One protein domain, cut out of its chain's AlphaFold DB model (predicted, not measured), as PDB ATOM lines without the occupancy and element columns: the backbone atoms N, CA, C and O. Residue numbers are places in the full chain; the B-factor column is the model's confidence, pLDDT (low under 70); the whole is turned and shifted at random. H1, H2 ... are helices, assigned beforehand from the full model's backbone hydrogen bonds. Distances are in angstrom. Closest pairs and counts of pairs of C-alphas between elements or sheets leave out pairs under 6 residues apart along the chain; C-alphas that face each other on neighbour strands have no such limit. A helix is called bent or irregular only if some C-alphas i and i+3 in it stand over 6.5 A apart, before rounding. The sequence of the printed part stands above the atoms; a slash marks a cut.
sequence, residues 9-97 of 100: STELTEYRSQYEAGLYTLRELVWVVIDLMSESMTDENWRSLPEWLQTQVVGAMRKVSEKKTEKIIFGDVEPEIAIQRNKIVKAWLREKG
ATOM      1  N   SER A   9     150.717 152.130 105.356       67.19
ATOM      2  CA  SER A   9     150.520 150.688 105.215       67.19
ATOM      3  C   SER A   9     150.089 149.994 106.522       67.19
ATOM      4  O   SER A   9     149.234 149.106 106.494       67.19
ATOM      5  N   THR A  10     150.626 150.414 107.670       74.69
ATOM      6  CA  THR A  10     150.319 149.879 109.005       74.69
ATOM      7  C   THR A  10     148.924 150.310 109.441       74.69
ATOM      8  O   THR A  10     148.113 149.450 109.779       74.69
ATOM      9  N   GLU A  11     148.596 151.600 109.331       77.31
ATOM     10  CA  GLU A  11     147.254 152.099 109.669       77.31
ATOM     11  C   GLU A  11     146.177 151.442 108.788       77.31
ATOM     12  O   GLU A  11     145.175 150.934 109.294       77.31
ATOM     13  N   LEU A  12     146.403 151.340 107.471       76.19
ATOM     14  CA  LEU A  12     145.486 150.636 106.565       76.19
ATOM     15  C   LEU A  12     145.303 149.158 106.933       76.19
ATOM     16  O   LEU A  12     144.196 148.622 106.822       76.19
ATOM     17  N   THR A  13     146.375 148.494 107.369       79.31
ATOM     18  CA  THR A  13     146.327 147.092 107.801       79.31
ATOM     19  C   THR A  13     145.479 146.935 109.062       79.31
ATOM     20  O   THR A  13     144.658 146.017 109.141       79.31
ATOM     21  N   GLU A  14     145.611 147.852 110.020       82.56
ATOM     22  CA  GLU A  14     144.802 147.863 111.238       82.56
ATOM     23  C   GLU A  14     143.317 148.075 110.937       82.56
ATOM     24  O   GLU A  14     142.484 147.289 111.395       82.56
ATOM     25  N   TYR A  15     142.967 149.072 110.119       81.38
ATOM     26  CA  TYR A  15     141.569 149.321 109.749       81.38
ATOM     27  C   TYR A  15     140.953 148.159 108.970       81.38
ATOM     28  O   TYR A  15     139.787 147.814 109.179       81.38
ATOM     29  N   ARG A  16     141.737 147.502 108.111       79.56
ATOM     30  CA  ARG A  16     141.290 146.296 107.413       79.56
ATOM     31  C   ARG A  16     141.009 145.151 108.386       79.56
ATOM     32  O   ARG A  16     139.959 144.524 108.274       79.56
ATOM     33  N   SER A  17     141.909 144.896 109.334       83.69
ATOM     34  CA  SER A  17     141.713 143.868 110.364       83.69
ATOM     35  C   SER A  17     140.447 144.138 111.187       83.69
ATOM     36  O   SER A  17     139.638 143.242 111.418       83.69
ATOM     37  N   GLN A  18     140.201 145.401 111.544       83.50
ATOM     38  CA  GLN A  18     138.999 145.799 112.277       83.50
ATOM     39  C   GLN A  18     137.712 145.628 111.442       83.50
ATOM     40  O   GLN A  18     136.685 145.214 111.981       83.50
ATOM     41  N   TYR A  19     137.753 145.883 110.129       84.00
ATOM     42  CA  TYR A  19     136.647 145.563 109.216       84.00
ATOM     43  C   TYR A  19     136.385 144.053 109.127       84.00
ATOM     44  O   TYR A  19     135.237 143.623 109.224       84.00
ATOM     45  N   GLU A  20     137.433 143.238 108.994       85.38
ATOM     46  CA  GLU A  20     137.320 141.772 108.965       85.38
ATOM     47  C   GLU A  20     136.778 141.215 110.298       85.38
ATOM     48  O   GLU A  20     136.046 140.225 110.303       85.38
ATOM     49  N   ALA A  21     137.045 141.898 111.414       87.88
ATOM     50  CA  ALA A  21     136.464 141.617 112.728       87.88
ATOM     51  C   ALA A  21     135.012 142.117 112.899       87.88
ATOM     52  O   ALA A  21     134.410 141.902 113.951       87.88
ATOM     53  N   GLY A  22     134.438 142.792 111.896       86.19
ATOM     54  CA  GLY A  22     133.076 143.331 111.934       86.19
ATOM     55  C   GLY A  22     132.910 144.600 112.779       86.19
ATOM     56  O   GLY A  22     131.779 144.975 113.082       86.19
ATOM     57  N   LEU A  23     134.009 145.262 113.160       85.25
ATOM     58  CA  LEU A  23     133.983 146.511 113.936       85.25
ATOM     59  C   LEU A  23     133.644 147.734 113.076       85.25
ATOM     60  O   LEU A  23     133.183 148.741 113.604       85.25
ATOM     61  N   TYR A  24     133.856 147.630 111.763       80.88
ATOM     62  CA  TYR A  24     133.531 148.664 110.785       80.88
ATOM     63  C   TYR A  24     132.646 148.086 109.698       80.88
ATOM     64  O   TYR A  24     132.787 146.937 109.278       80.88
ATOM     65  N   THR A  25     131.769 148.924 109.171       86.75
ATOM     66  CA  THR A  25     131.095 148.666 107.909       86.75
ATOM     67  C   THR A  25     132.038 148.929 106.736       86.75
ATOM     68  O   THR A  25     132.999 149.695 106.822       86.75
ATOM     69  N   LEU A  26     131.710 148.353 105.579       85.62
ATOM     70  CA  LEU A  26     132.455 148.594 104.342       85.62
ATOM     71  C   LEU A  26     132.505 150.087 103.983       85.62
ATOM     72  O   LEU A  26     133.506 150.581 103.474       85.62
ATOM     73  N   ARG A  27     131.414 150.811 104.257       84.75
ATOM     74  CA  ARG A  27     131.329 152.253 104.017       84.75
ATOM     75  C   ARG A  27     132.354 153.008 104.861       84.75
ATOM     76  O   ARG A  27     132.999 153.908 104.337       84.75
ATOM     77  N   GLU A  28     132.485 152.662 106.133       84.00
ATOM     78  CA  GLU A  28     133.397 153.346 107.053       84.00
ATOM     79  C   GLU A  28     134.852 153.054 106.694       84.00
ATOM     80  O   GLU A  28     135.638 153.989 106.586       84.00
ATOM     81  N   LEU A  29     135.180 151.797 106.374       86.62
ATOM     82  CA  LEU A  29     136.513 151.440 105.888       86.62
ATOM     83  C   LEU A  29     136.900 152.249 104.641       86.62
ATOM     84  O   LEU A  29     137.998 152.792 104.569       86.62
ATOM     85  N   VAL A  30     135.999 152.362 103.662       87.88
ATOM     86  CA  VAL A  30     136.258 153.136 102.437       87.88
ATOM     87  C   VAL A  30     136.533 154.603 102.756       87.88
ATOM     88  O   VAL A  30     137.451 155.182 102.179       87.88
ATOM     89  N   TRP A  31     135.782 155.203 103.682       85.75
ATOM     90  CA  TRP A  31     135.993 156.596 104.071       85.75
ATOM     91  C   TRP A  31     137.298 156.817 104.820       85.75
ATOM     92  O   TRP A  31     137.978 157.792 104.525       85.75
ATOM     93  N   VAL A  32     137.688 155.899 105.702       85.00
ATOM     94  CA  VAL A  32     139.002 155.942 106.356       85.00
ATOM     95  C   VAL A  32     140.126 155.862 105.324       85.00
ATOM     96  O   VAL A  32     141.070 156.639 105.374       85.00
ATOM     97  N   VAL A  33     140.006 154.978 104.333       86.31
ATOM     98  CA  VAL A  33     141.002 154.856 103.259       86.31
ATOM     99  C   VAL A  33     141.105 156.152 102.451       86.31
ATOM    100  O   VAL A  33     142.209 156.614 102.182       86.31
ATOM    101  N   ILE A  34     139.973 156.770 102.096       86.50
ATOM    102  CA  ILE A  34     139.937 158.076 101.414       86.50
ATOM    103  C   ILE A  34     140.599 159.155 102.277       86.50
ATOM    104  O   ILE A  34     141.332 159.990 101.747       86.50
ATOM    105  N   ASP A  35     140.354 159.126 103.585       84.62
ATOM    106  CA  ASP A  35     140.919 160.069 104.545       84.62
ATOM    107  C   ASP A  35     142.445 159.994 104.568       84.62
ATOM    108  O   ASP A  35     143.121 160.973 104.250       84.62
ATOM    109  N   LEU A  36     142.976 158.795 104.808       82.62
ATOM    110  CA  LEU A  36     144.409 158.516 104.832       82.62
ATOM    111  C   LEU A  36     145.066 158.863 103.490       82.62
ATOM    112  O   LEU A  36     146.081 159.561 103.433       82.62
ATOM    113  N   MET A  37     144.445 158.443 102.385       81.81
ATOM    114  CA  MET A  37     144.933 158.744 101.040       81.81
ATOM    115  C   MET A  37     144.953 160.246 100.746       81.81
ATOM    116  O   MET A  37     145.833 160.703 100.025       81.81
ATOM    117  N   SER A  38     144.022 161.033 101.287       83.81
ATOM    118  CA  SER A  38     143.998 162.480 101.051       83.81
ATOM    119  C   SER A  38     145.199 163.215 101.656       83.81
ATOM    120  O   SER A  38     145.578 164.270 101.147       83.81
ATOM    121  N   GLU A  39     145.817 162.656 102.700       82.19
ATOM    122  CA  GLU A  39     146.947 163.270 103.403       82.19
ATOM    123  C   GLU A  39     148.304 162.866 102.802       82.19
ATOM    124  O   GLU A  39     149.241 163.664 102.813       82.19
ATOM    125  N   SER A  40     148.426 161.654 102.242       76.19
ATOM    126  CA  SER A  40     149.692 161.170 101.658       76.19
ATOM    127  C   SER A  40     149.506 160.114 100.556       76.19
ATOM    128  O   SER A  40     150.016 158.991 100.601       76.19
ATOM    129  N   MET A  41     148.775 160.504  99.514       79.69
ATOM    130  CA  MET A  41     148.559 159.704  98.311       79.69
ATOM    131  C   MET A  41     149.871 159.369  97.580       79.69
ATOM    132  O   MET A  41     150.541 160.259  97.055       79.69
ATOM    133  N   THR A  42     150.191 158.082  97.444       82.81
ATOM    134  CA  THR A  42     151.301 157.601  96.605       82.81
ATOM    135  C   THR A  42     150.865 156.401  95.763       82.81
ATOM    136  O   THR A  42     149.930 155.682  96.119       82.81
ATOM    137  N   ASP A  43     151.553 156.158  94.640       85.44
ATOM    138  CA  ASP A  43     151.312 154.961  93.816       85.44
ATOM    139  C   ASP A  43     151.569 153.666  94.606       85.44
ATOM    140  O   ASP A  43     150.914 152.655  94.364       85.44
ATOM    141  N   GLU A  44     152.507 153.698  95.551       83.69
ATOM    142  CA  GLU A  44     152.831 152.581  96.438       83.69
ATOM    143  C   GLU A  44     151.681 152.275  97.403       83.69
ATOM    144  O   GLU A  44     151.205 151.140  97.444       83.69
ATOM    145  N   ASN A  45     151.162 153.300  98.087       81.56
ATOM    146  CA  ASN A  45     150.028 153.168  99.002       81.56
ATOM    147  C   ASN A  45     148.763 152.704  98.273       81.56
ATOM    148  O   ASN A  45     147.999 151.907  98.800       81.56
ATOM    149  N   TRP A  46     148.539 153.160  97.038       88.12
ATOM    150  CA  TRP A  46     147.413 152.680  96.238       88.12
ATOM    151  C   TRP A  46     147.566 151.207  95.845       88.12
ATOM    152  O   TRP A  46     146.614 150.435  95.944       88.12
ATOM    153  N   ARG A  47     148.766 150.800  95.417       87.44
ATOM    154  CA  ARG A  47     149.050 149.420  94.991       87.44
ATOM    155  C   ARG A  47     149.058 148.417  96.142       87.44
ATOM    156  O   ARG A  47     148.856 147.235  95.880       87.44
ATOM    157  N   SER A  48     149.276 148.859  97.381       84.75
ATOM    158  CA  SER A  48     149.194 147.991  98.561       84.75
ATOM    159  C   SER A  48     147.749 147.664  98.963       84.75
ATOM    160  O   SER A  48     147.511 146.663  99.641       84.75
ATOM    161  N   LEU A  49     146.765 148.453  98.507       86.00
ATOM    162  CA  LEU A  49     145.354 148.171  98.752       86.00
ATOM    163  C   LEU A  49     144.899 146.925  97.978       86.00
ATOM    164  O   LEU A  49     145.192 146.802  96.785       86.00
ATOM    165  N   PRO A  50     144.087 146.044  98.589       87.94
ATOM    166  CA  PRO A  50     143.410 144.977  97.861       87.94
ATOM    167  C   PRO A  50     142.557 145.521  96.705       87.94
ATOM    168  O   PRO A  50     141.880 146.538  96.854       87.94
ATOM    169  N   GLU A  51     142.510 144.805  95.578       90.31
ATOM    170  CA  GLU A  51     141.766 145.219  94.373       90.31
ATOM    171  C   GLU A  51     140.283 145.514  94.656       90.31
ATOM    172  O   GLU A  51     139.711 146.487  94.151       90.31
ATOM    173  N   TRP A  52     139.652 144.713  95.520       89.50
ATOM    174  CA  TRP A  52     138.267 144.944  95.917       89.50
ATOM    175  C   TRP A  52     138.108 146.295  96.623       89.50
ATOM    176  O   TRP A  52     137.133 146.992  96.367       89.50
ATOM    177  N   LEU A  53     139.069 146.705  97.455       89.62
ATOM    178  CA  LEU A  53     139.022 147.967  98.190       89.62
ATOM    179  C   LEU A  53     139.298 149.154  97.262       89.62
ATOM    180  O   LEU A  53     138.562 150.139  97.312       89.62
ATOM    181  N   GLN A  54     140.256 149.020  96.339       92.06
ATOM    182  CA  GLN A  54     140.466 149.992  95.258       92.06
ATOM    183  C   GLN A  54     139.170 150.217  94.465       92.06
ATOM    184  O   GLN A  54     138.756 151.355  94.230       92.06
ATOM    185  N   THR A  55     138.469 149.131  94.126       93.06
ATOM    186  CA  THR A  55     137.184 149.182  93.416       93.06
ATOM    187  C   THR A  55     136.118 149.930  94.216       93.06
ATOM    188  O   THR A  55     135.382 150.742  93.651       93.06
ATOM    189  N   GLN A  56     136.035 149.704  95.531       92.00
ATOM    190  CA  GLN A  56     135.082 150.416  96.387       92.00
ATOM    191  C   GLN A  56     135.408 151.909  96.503       92.00
ATOM    192  O   GLN A  56     134.493 152.726  96.411       92.00
ATOM    193  N   VAL A  57     136.687 152.280  96.631       90.94
ATOM    194  CA  VAL A  57     137.126 153.687  96.675       90.94
ATOM    195  C   VAL A  57     136.791 154.402  95.364       90.94
ATOM    196  O   VAL A  57     136.161 155.461  95.384       90.94
ATOM    197  N   VAL A  58     137.116 153.803  94.213       93.19
ATOM    198  CA  VAL A  58     136.744 154.353  92.895       93.19
ATOM    199  C   VAL A  58     135.223 154.467  92.768       93.19
ATOM    200  O   VAL A  58     134.704 155.495  92.326       93.19
ATOM    201  N   GLY A  59     134.488 153.433  93.184       91.44
ATOM    202  CA  GLY A  59     133.027 153.416  93.170       91.44
ATOM    203  C   GLY A  59     132.400 154.504  94.045       91.44
ATOM    204  O   GLY A  59     131.420 155.129  93.628       91.44
ATOM    205  N   ALA A  60     132.970 154.766  95.221       88.94
ATOM    206  CA  ALA A  60     132.567 155.861  96.095       88.94
ATOM    207  C   ALA A  60     132.851 157.214  95.429       88.94
ATOM    208  O   ALA A  60     131.934 158.016  95.263       88.94
ATOM    209  N   MET A  61     134.071 157.431  94.929       89.31
ATOM    210  CA  MET A  61     134.473 158.689  94.286       89.31
ATOM    211  C   MET A  61     133.684 159.029  93.014       89.31
ATOM    212  O   MET A  61     133.505 160.209  92.700       89.31
ATOM    213  N   ARG A  62     133.156 158.029  92.296       89.75
ATOM    214  CA  ARG A  62     132.214 158.250  91.182       89.75
ATOM    215  C   ARG A  62     130.896 158.872  91.635       89.75
ATOM    216  O   ARG A  62     130.317 159.663  90.897       89.75
ATOM    217  N   LYS A  63     130.410 158.485  92.815       84.25
ATOM    218  CA  LYS A  63     129.097 158.888  93.339       84.25
ATOM    219  C   LYS A  63     129.157 160.198  94.114       84.25
ATOM    220  O   LYS A  63     128.178 160.934  94.093       84.25
ATOM    221  N   VAL A  64     130.303 160.492  94.727       82.81
ATOM    222  CA  VAL A  64     130.506 161.702  95.522       82.81
ATOM    223  C   VAL A  64     130.328 162.956  94.670       82.81
ATOM    224  O   VAL A  64     131.067 163.217  93.706       82.81
ATOM    225  N   SER A  65     129.362 163.773  95.082       71.88
ATOM    226  CA  SER A  65     129.181 165.125  94.567       71.88
ATOM    227  C   SER A  65     130.300 166.057  95.039       71.88
ATOM    228  O   SER A  65     130.487 166.284  96.228       71.88
ATOM    229  N   GLU A  66     130.982 166.714  94.100       66.88
ATOM    230  CA  GLU A  66     131.975 167.764  94.404       66.88
ATOM    231  C   GLU A  66     131.328 169.087  94.872       66.88
ATOM    232  O   GLU A  66     132.030 170.038  95.223       66.88
ATOM    233  N   LYS A  67     129.989 169.166  94.829       60.22
ATOM    234  CA  LYS A  67     129.188 170.373  95.094       60.22
ATOM    235  C   LYS A  67     128.253 170.245  96.294       60.22
ATOM    236  O   LYS A  67     127.597 171.221  96.643       60.22
ATOM    237  N   LYS A  68     128.107 169.049  96.869       59.94
ATOM    238  CA  LYS A  68     127.199 168.808  97.993       59.94
ATOM    239  C   LYS A  68     127.947 168.097  99.101       59.94
ATOM    240  O   LYS A  68     128.716 167.179  98.839       59.94
ATOM    241  N   THR A  69     127.668 168.522 100.321       56.19
ATOM    242  CA  THR A  69     128.076 167.841 101.537       56.19
ATOM    243  C   THR A  69     127.259 166.557 101.635       56.19
ATOM    244  O   THR A  69     126.136 166.525 102.135       56.19
ATOM    245  N   GLU A  70     127.773 165.472 101.064       56.03
ATOM    246  CA  GLU A  70     127.274 164.162 101.461       56.03
ATOM    247  C   GLU A  70     127.640 163.996 102.931       56.03
ATOM    248  O   GLU A  70     128.766 164.282 103.322       56.03
ATOM    249  N   LYS A  71     126.663 163.634 103.764       52.50
ATOM    250  CA  LYS A  71     126.866 163.421 105.197       52.50
ATOM    251  C   LYS A  71     127.872 162.275 105.355       52.50
ATOM    252  O   LYS A  71     127.485 161.106 105.305       52.50
ATOM    253  N   ILE A  72     129.159 162.603 105.451       55.41
ATOM    254  CA  ILE A  72     130.230 161.633 105.666       55.41
ATOM    255  C   ILE A  72     130.184 161.296 107.147       55.41
ATOM    256  O   ILE A  72     130.692 162.021 107.993       55.41
ATOM    257  N   ILE A  73     129.462 160.229 107.469       54.56
ATOM    258  CA  ILE A  73     129.381 159.717 108.831       54.56
ATOM    259  C   ILE A  73     130.596 158.816 109.029       54.56
ATOM    260  O   ILE A  73     130.516 157.615 108.790       54.56
ATOM    261  N   PHE A  74     131.718 159.436 109.392       53.41
ATOM    262  CA  PHE A  74     132.726 158.857 110.278       53.41
ATOM    263  C   PHE A  74     133.598 159.990 110.854       53.41
ATOM    264  O   PHE A  74     134.318 160.649 110.112       53.41
ATOM    265  N   GLY A  75     133.494 160.247 112.164       56.91
ATOM    266  CA  GLY A  75     134.444 161.087 112.914       56.91
ATOM    267  C   GLY A  75     134.261 162.616 112.931       56.91
ATOM    268  O   GLY A  75     135.229 163.294 113.254       56.91
ATOM    269  N   ASP A  76     133.079 163.172 112.621       53.31
ATOM    270  CA  ASP A  76     132.800 164.629 112.672       53.31
ATOM    271  C   ASP A  76     133.839 165.503 111.936       53.31
ATOM    272  O   ASP A  76     134.353 166.499 112.443       53.31
ATOM    273  N   VAL A  77     134.147 165.140 110.691       61.84
ATOM    274  CA  VAL A  77     134.923 166.005 109.795       61.84
ATOM    275  C   VAL A  77     134.027 167.150 109.317       61.84
ATOM    276  O   VAL A  77     132.931 166.902 108.805       61.84
ATOM    277  N   GLU A  78     134.493 168.398 109.460       74.62
ATOM    278  CA  GLU A  78     133.796 169.563 108.902       74.62
ATOM    279  C   GLU A  78     133.479 169.303 107.417       74.62
ATOM    280  O   GLU A  78     134.365 168.870 106.666       74.62
ATOM    281  N   PRO A  79     132.233 169.520 106.962       76.12
ATOM    282  CA  PRO A  79     131.815 169.139 105.614       76.12
ATOM    283  C   PRO A  79     132.708 169.702 104.494       76.12
ATOM    284  O   PRO A  79     132.876 169.083 103.441       76.12
ATOM    285  N   GLU A  80     133.312 170.862 104.726       79.19
ATOM    286  CA  GLU A  80     134.262 171.526 103.845       79.19
ATOM    287  C   GLU A  80     135.566 170.730 103.695       79.19
ATOM    288  O   GLU A  80     136.051 170.556 102.572       79.19
ATOM    289  N   ILE A  81     136.104 170.198 104.796       79.75
ATOM    290  CA  ILE A  81     137.312 169.358 104.810       79.75
ATOM    291  C   ILE A  81     137.033 168.064 104.046       79.75
ATOM    292  O   ILE A  81     137.796 167.682 103.159       79.75
ATOM    293  N   ALA A  82     135.887 167.438 104.307       78.62
ATOM    294  CA  ALA A  82     135.413 166.261 103.587       78.62
ATOM    295  C   ALA A  82     135.363 166.484 102.062       78.62
ATOM    296  O   ALA A  82     135.867 165.674 101.280       78.62
ATOM    297  N   ILE A  83     134.804 167.616 101.616       82.00
ATOM    298  CA  ILE A  83     134.771 167.980 100.193       82.00
ATOM    299  C   ILE A  83     136.186 168.155  99.631       82.00
ATOM    300  O   ILE A  83     136.452 167.717  98.509       82.00
ATOM    301  N   GLN A  84     137.093 168.803 100.366       84.31
ATOM    302  CA  GLN A  84     138.472 168.998  99.917       84.31
ATOM    303  C   GLN A  84     139.214 167.668  99.762       84.31
ATOM    304  O   GLN A  84     139.802 167.431  98.705       84.31
ATOM    305  N   ARG A  85     139.116 166.774 100.749       85.31
ATOM    306  CA  ARG A  85     139.710 165.430 100.701       85.31
ATOM    307  C   ARG A  85     139.207 164.642  99.494       85.31
ATOM    308  O   ARG A  85     140.002 164.126  98.710       85.31
ATOM    309  N   ASN A  86     137.897 164.677  99.252       86.31
ATOM    310  CA  ASN A  86     137.292 164.051  98.077       86.31
ATOM    311  C   ASN A  86     137.825 164.630  96.768       86.31
ATOM    312  O   ASN A  86     138.115 163.879  95.842       86.31
ATOM    313  N   LYS A  87     137.992 165.955  96.674       88.00
ATOM    314  CA  LYS A  87     138.566 166.596  95.482       88.00
ATOM    315  C   LYS A  87     140.007 166.159  95.235       88.00
ATOM    316  O   LYS A  87     140.332 165.860  94.090       88.00
ATOM    317  N   ILE A  88     140.835 166.094  96.278       89.12
ATOM    318  CA  ILE A  88     142.233 165.647  96.193       89.12
ATOM    319  C   ILE A  88     142.285 164.213  95.665       89.12
ATOM    320  O   ILE A  88     142.921 163.945  94.643       89.12
ATOM    321  N   VAL A  89     141.546 163.305  96.307       89.38
ATOM    322  CA  VAL A  89     141.549 161.886  95.940       89.38
ATOM    323  C   VAL A  89     141.019 161.677  94.525       89.38
ATOM    324  O   VAL A  89     141.611 160.954  93.724       89.38
ATOM    325  N   LYS A  90     139.934 162.364  94.170       90.44
ATOM    326  CA  LYS A  90     139.315 162.269  92.848       90.44
ATOM    327  C   LYS A  90     140.200 162.833  91.739       90.44
ATOM    328  O   LYS A  90     140.242 162.254  90.656       90.44
ATOM    329  N   ALA A  91     140.905 163.937  91.989       90.88
ATOM    330  CA  ALA A  91     141.851 164.514  91.037       90.88
ATOM    331  C   ALA A  91     142.997 163.542  90.740       90.88
ATOM    332  O   ALA A  91     143.278 163.271  89.574       90.88
ATOM    333  N   TRP A  92     143.576 162.946  91.779       92.44
ATOM    334  CA  TRP A  92     144.637 161.958  91.616       92.44
ATOM    335  C   TRP A  92     144.155 160.696  90.887       92.44
ATOM    336  O   TRP A  92     144.814 160.220  89.967       92.44
ATOM    337  N   LEU A  93     142.961 160.178  91.213       92.81
ATOM    338  CA  LEU A  93     142.394 159.020  90.507       92.81
ATOM    339  C   LEU A  93     142.170 159.302  89.013       92.81
ATOM    340  O   LEU A  93     142.335 158.394  88.197       92.81
ATOM    341  N   ARG A  94     141.807 160.539  88.643       92.75
ATOM    342  CA  ARG A  94     141.708 160.969  87.237       92.75
ATOM    343  C   ARG A  94     143.078 161.036  86.571       92.75
ATOM    344  O   ARG A  94     143.237 160.508  85.478       92.75
ATOM    345  N   GLU A  95     144.064 161.637  87.234       93.12
ATOM    346  CA  GLU A  95     145.442 161.728  86.733       93.12
ATOM    347  C   GLU A  95     146.032 160.343  86.428       93.12
ATOM    348  O   GLU A  95     146.693 160.150  85.411       93.12
ATOM    349  N   LYS A  96     145.735 159.356  87.278       91.88
ATOM    350  CA  LYS A  96     146.192 157.970  87.122       91.88
ATOM    351  C   LYS A  96     145.311 157.113  86.205       91.88
ATOM    352  O   LYS A  96     145.646 155.957  85.960       91.88
ATOM    353  N   GLY A  97     144.199 157.649  85.698       92.81
ATOM    354  CA  GLY A  97     143.301 156.945  84.777       92.81
ATOM    355  C   GLY A  97     142.349 155.930  85.424       92.81
ATOM    356  O   GLY A  97     141.721 155.149  84.714       92.81
TER     357      GLY A  97
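This is residues 9 to 97 of the 100 residues of an uncharacterized protein of Gammaproteobacteria bacterium (UniProt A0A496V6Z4). A helical hairpin, H1 and H2, has its second helix in the middle of a small compact body: H4 crosses H2 nearly at a right angle, and H5 crosses the later half of H2 on the side away from H1. The short H3 makes a corner piece between the end of H2 and the start of H4, and a long link, residues 64 to 78, joins H4 to H5 around the outside. The printed part has 89 residues with five named helices, in the order H1, H2, H3, H4, H5, and no named strand; its class is all helix. It is compact, with a radius of gyration of the C-alphas of 12.4 A, and the C-alphas span 34 by 29 by 20 A along the three main axes.

H1 is residues 9 to 20, 16.4 A from first to last C-alpha, and begins with the C-alpha of Ser 9 at (150.520, 150.688, 105.215). After five residues comes H2, residues 26 to 40, which is 21.5 A long and runs from C-alpha 26 at (132.455, 148.594, 104.342) to C-alpha 40 at (149.692, 161.170, 101.658). H3, residues 43 to 48, is 8.7 A long. H4, residues 51 to 63, is 18.7 A long. H5, residues 79 to 95, is the longest helix at 17 residues and 24.4 A, and its last C-alpha, that of Glu 95, is at (145.442, 161.728, 86.733). None of the five helices is bent or irregular.

H2 is the hub, touching three other helices, and its centre is nearest to the mean of the C-alphas, 2.8 A from it. H1 and H2 form a helical hairpin: they touch, run opposite ways at a shallow tilt of 7 degrees, and come closest at the C-alphas of Tyr 15 and Leu 29, 6.7 A apart. H2 touches H4 with residues 30 to 34 alone, about perpendicular at 87 degrees, and the closest C-alphas are those of Val 30 and Val 57, 5.9 A apart. H2 touches H5 with residues 34 to 38 alone, about perpendicular at 76 degrees; the closest C-alphas, those of Ser 38 and Arg 85, are 5.2 A apart. H4 touches H5 with residues 58 to 61 alone, at a steep tilt of 63 degrees, opposite ways, and their closest C-alphas, of Met 61 and Lys 90, are 6.2 A apart. Of the four touching pairs one is at a shallow tilt, a mostly crossed packing in which the helix lines stand at large angles. H3 touches no helix but is near H1: these two are close but not clearly touching, with the closest C-alphas, of Ser 9 and Asn 45, 6.7 A apart. H1 is apart from H4 and from H5, and H3 is apart from H5. In H1, H3 and H5 every O i to N i+4 pair is within hydrogen-bond range; in H2 it is 10 of 11 pairs and in H4 8 of 9.

The two C-alphas farthest apart are those of Ala 21 and Lys 67, at 34.5 A, and the C-alphas of Ser 9 and Gly 97, the first and last printed residues, are 22.6 A apart. The printed part has no cut. The links from H1 to H2, H2 to H3 and H3 to H4 are tight, and the link from H4 to H5 is long. Its 15 residues, 64 to 78, have C-alphas 11 to 18 A from the mean of all C-alphas. The mean pLDDT of the printed part is 81.3; 13 residues are under 70, namely residue 9 and residues 66 to 77.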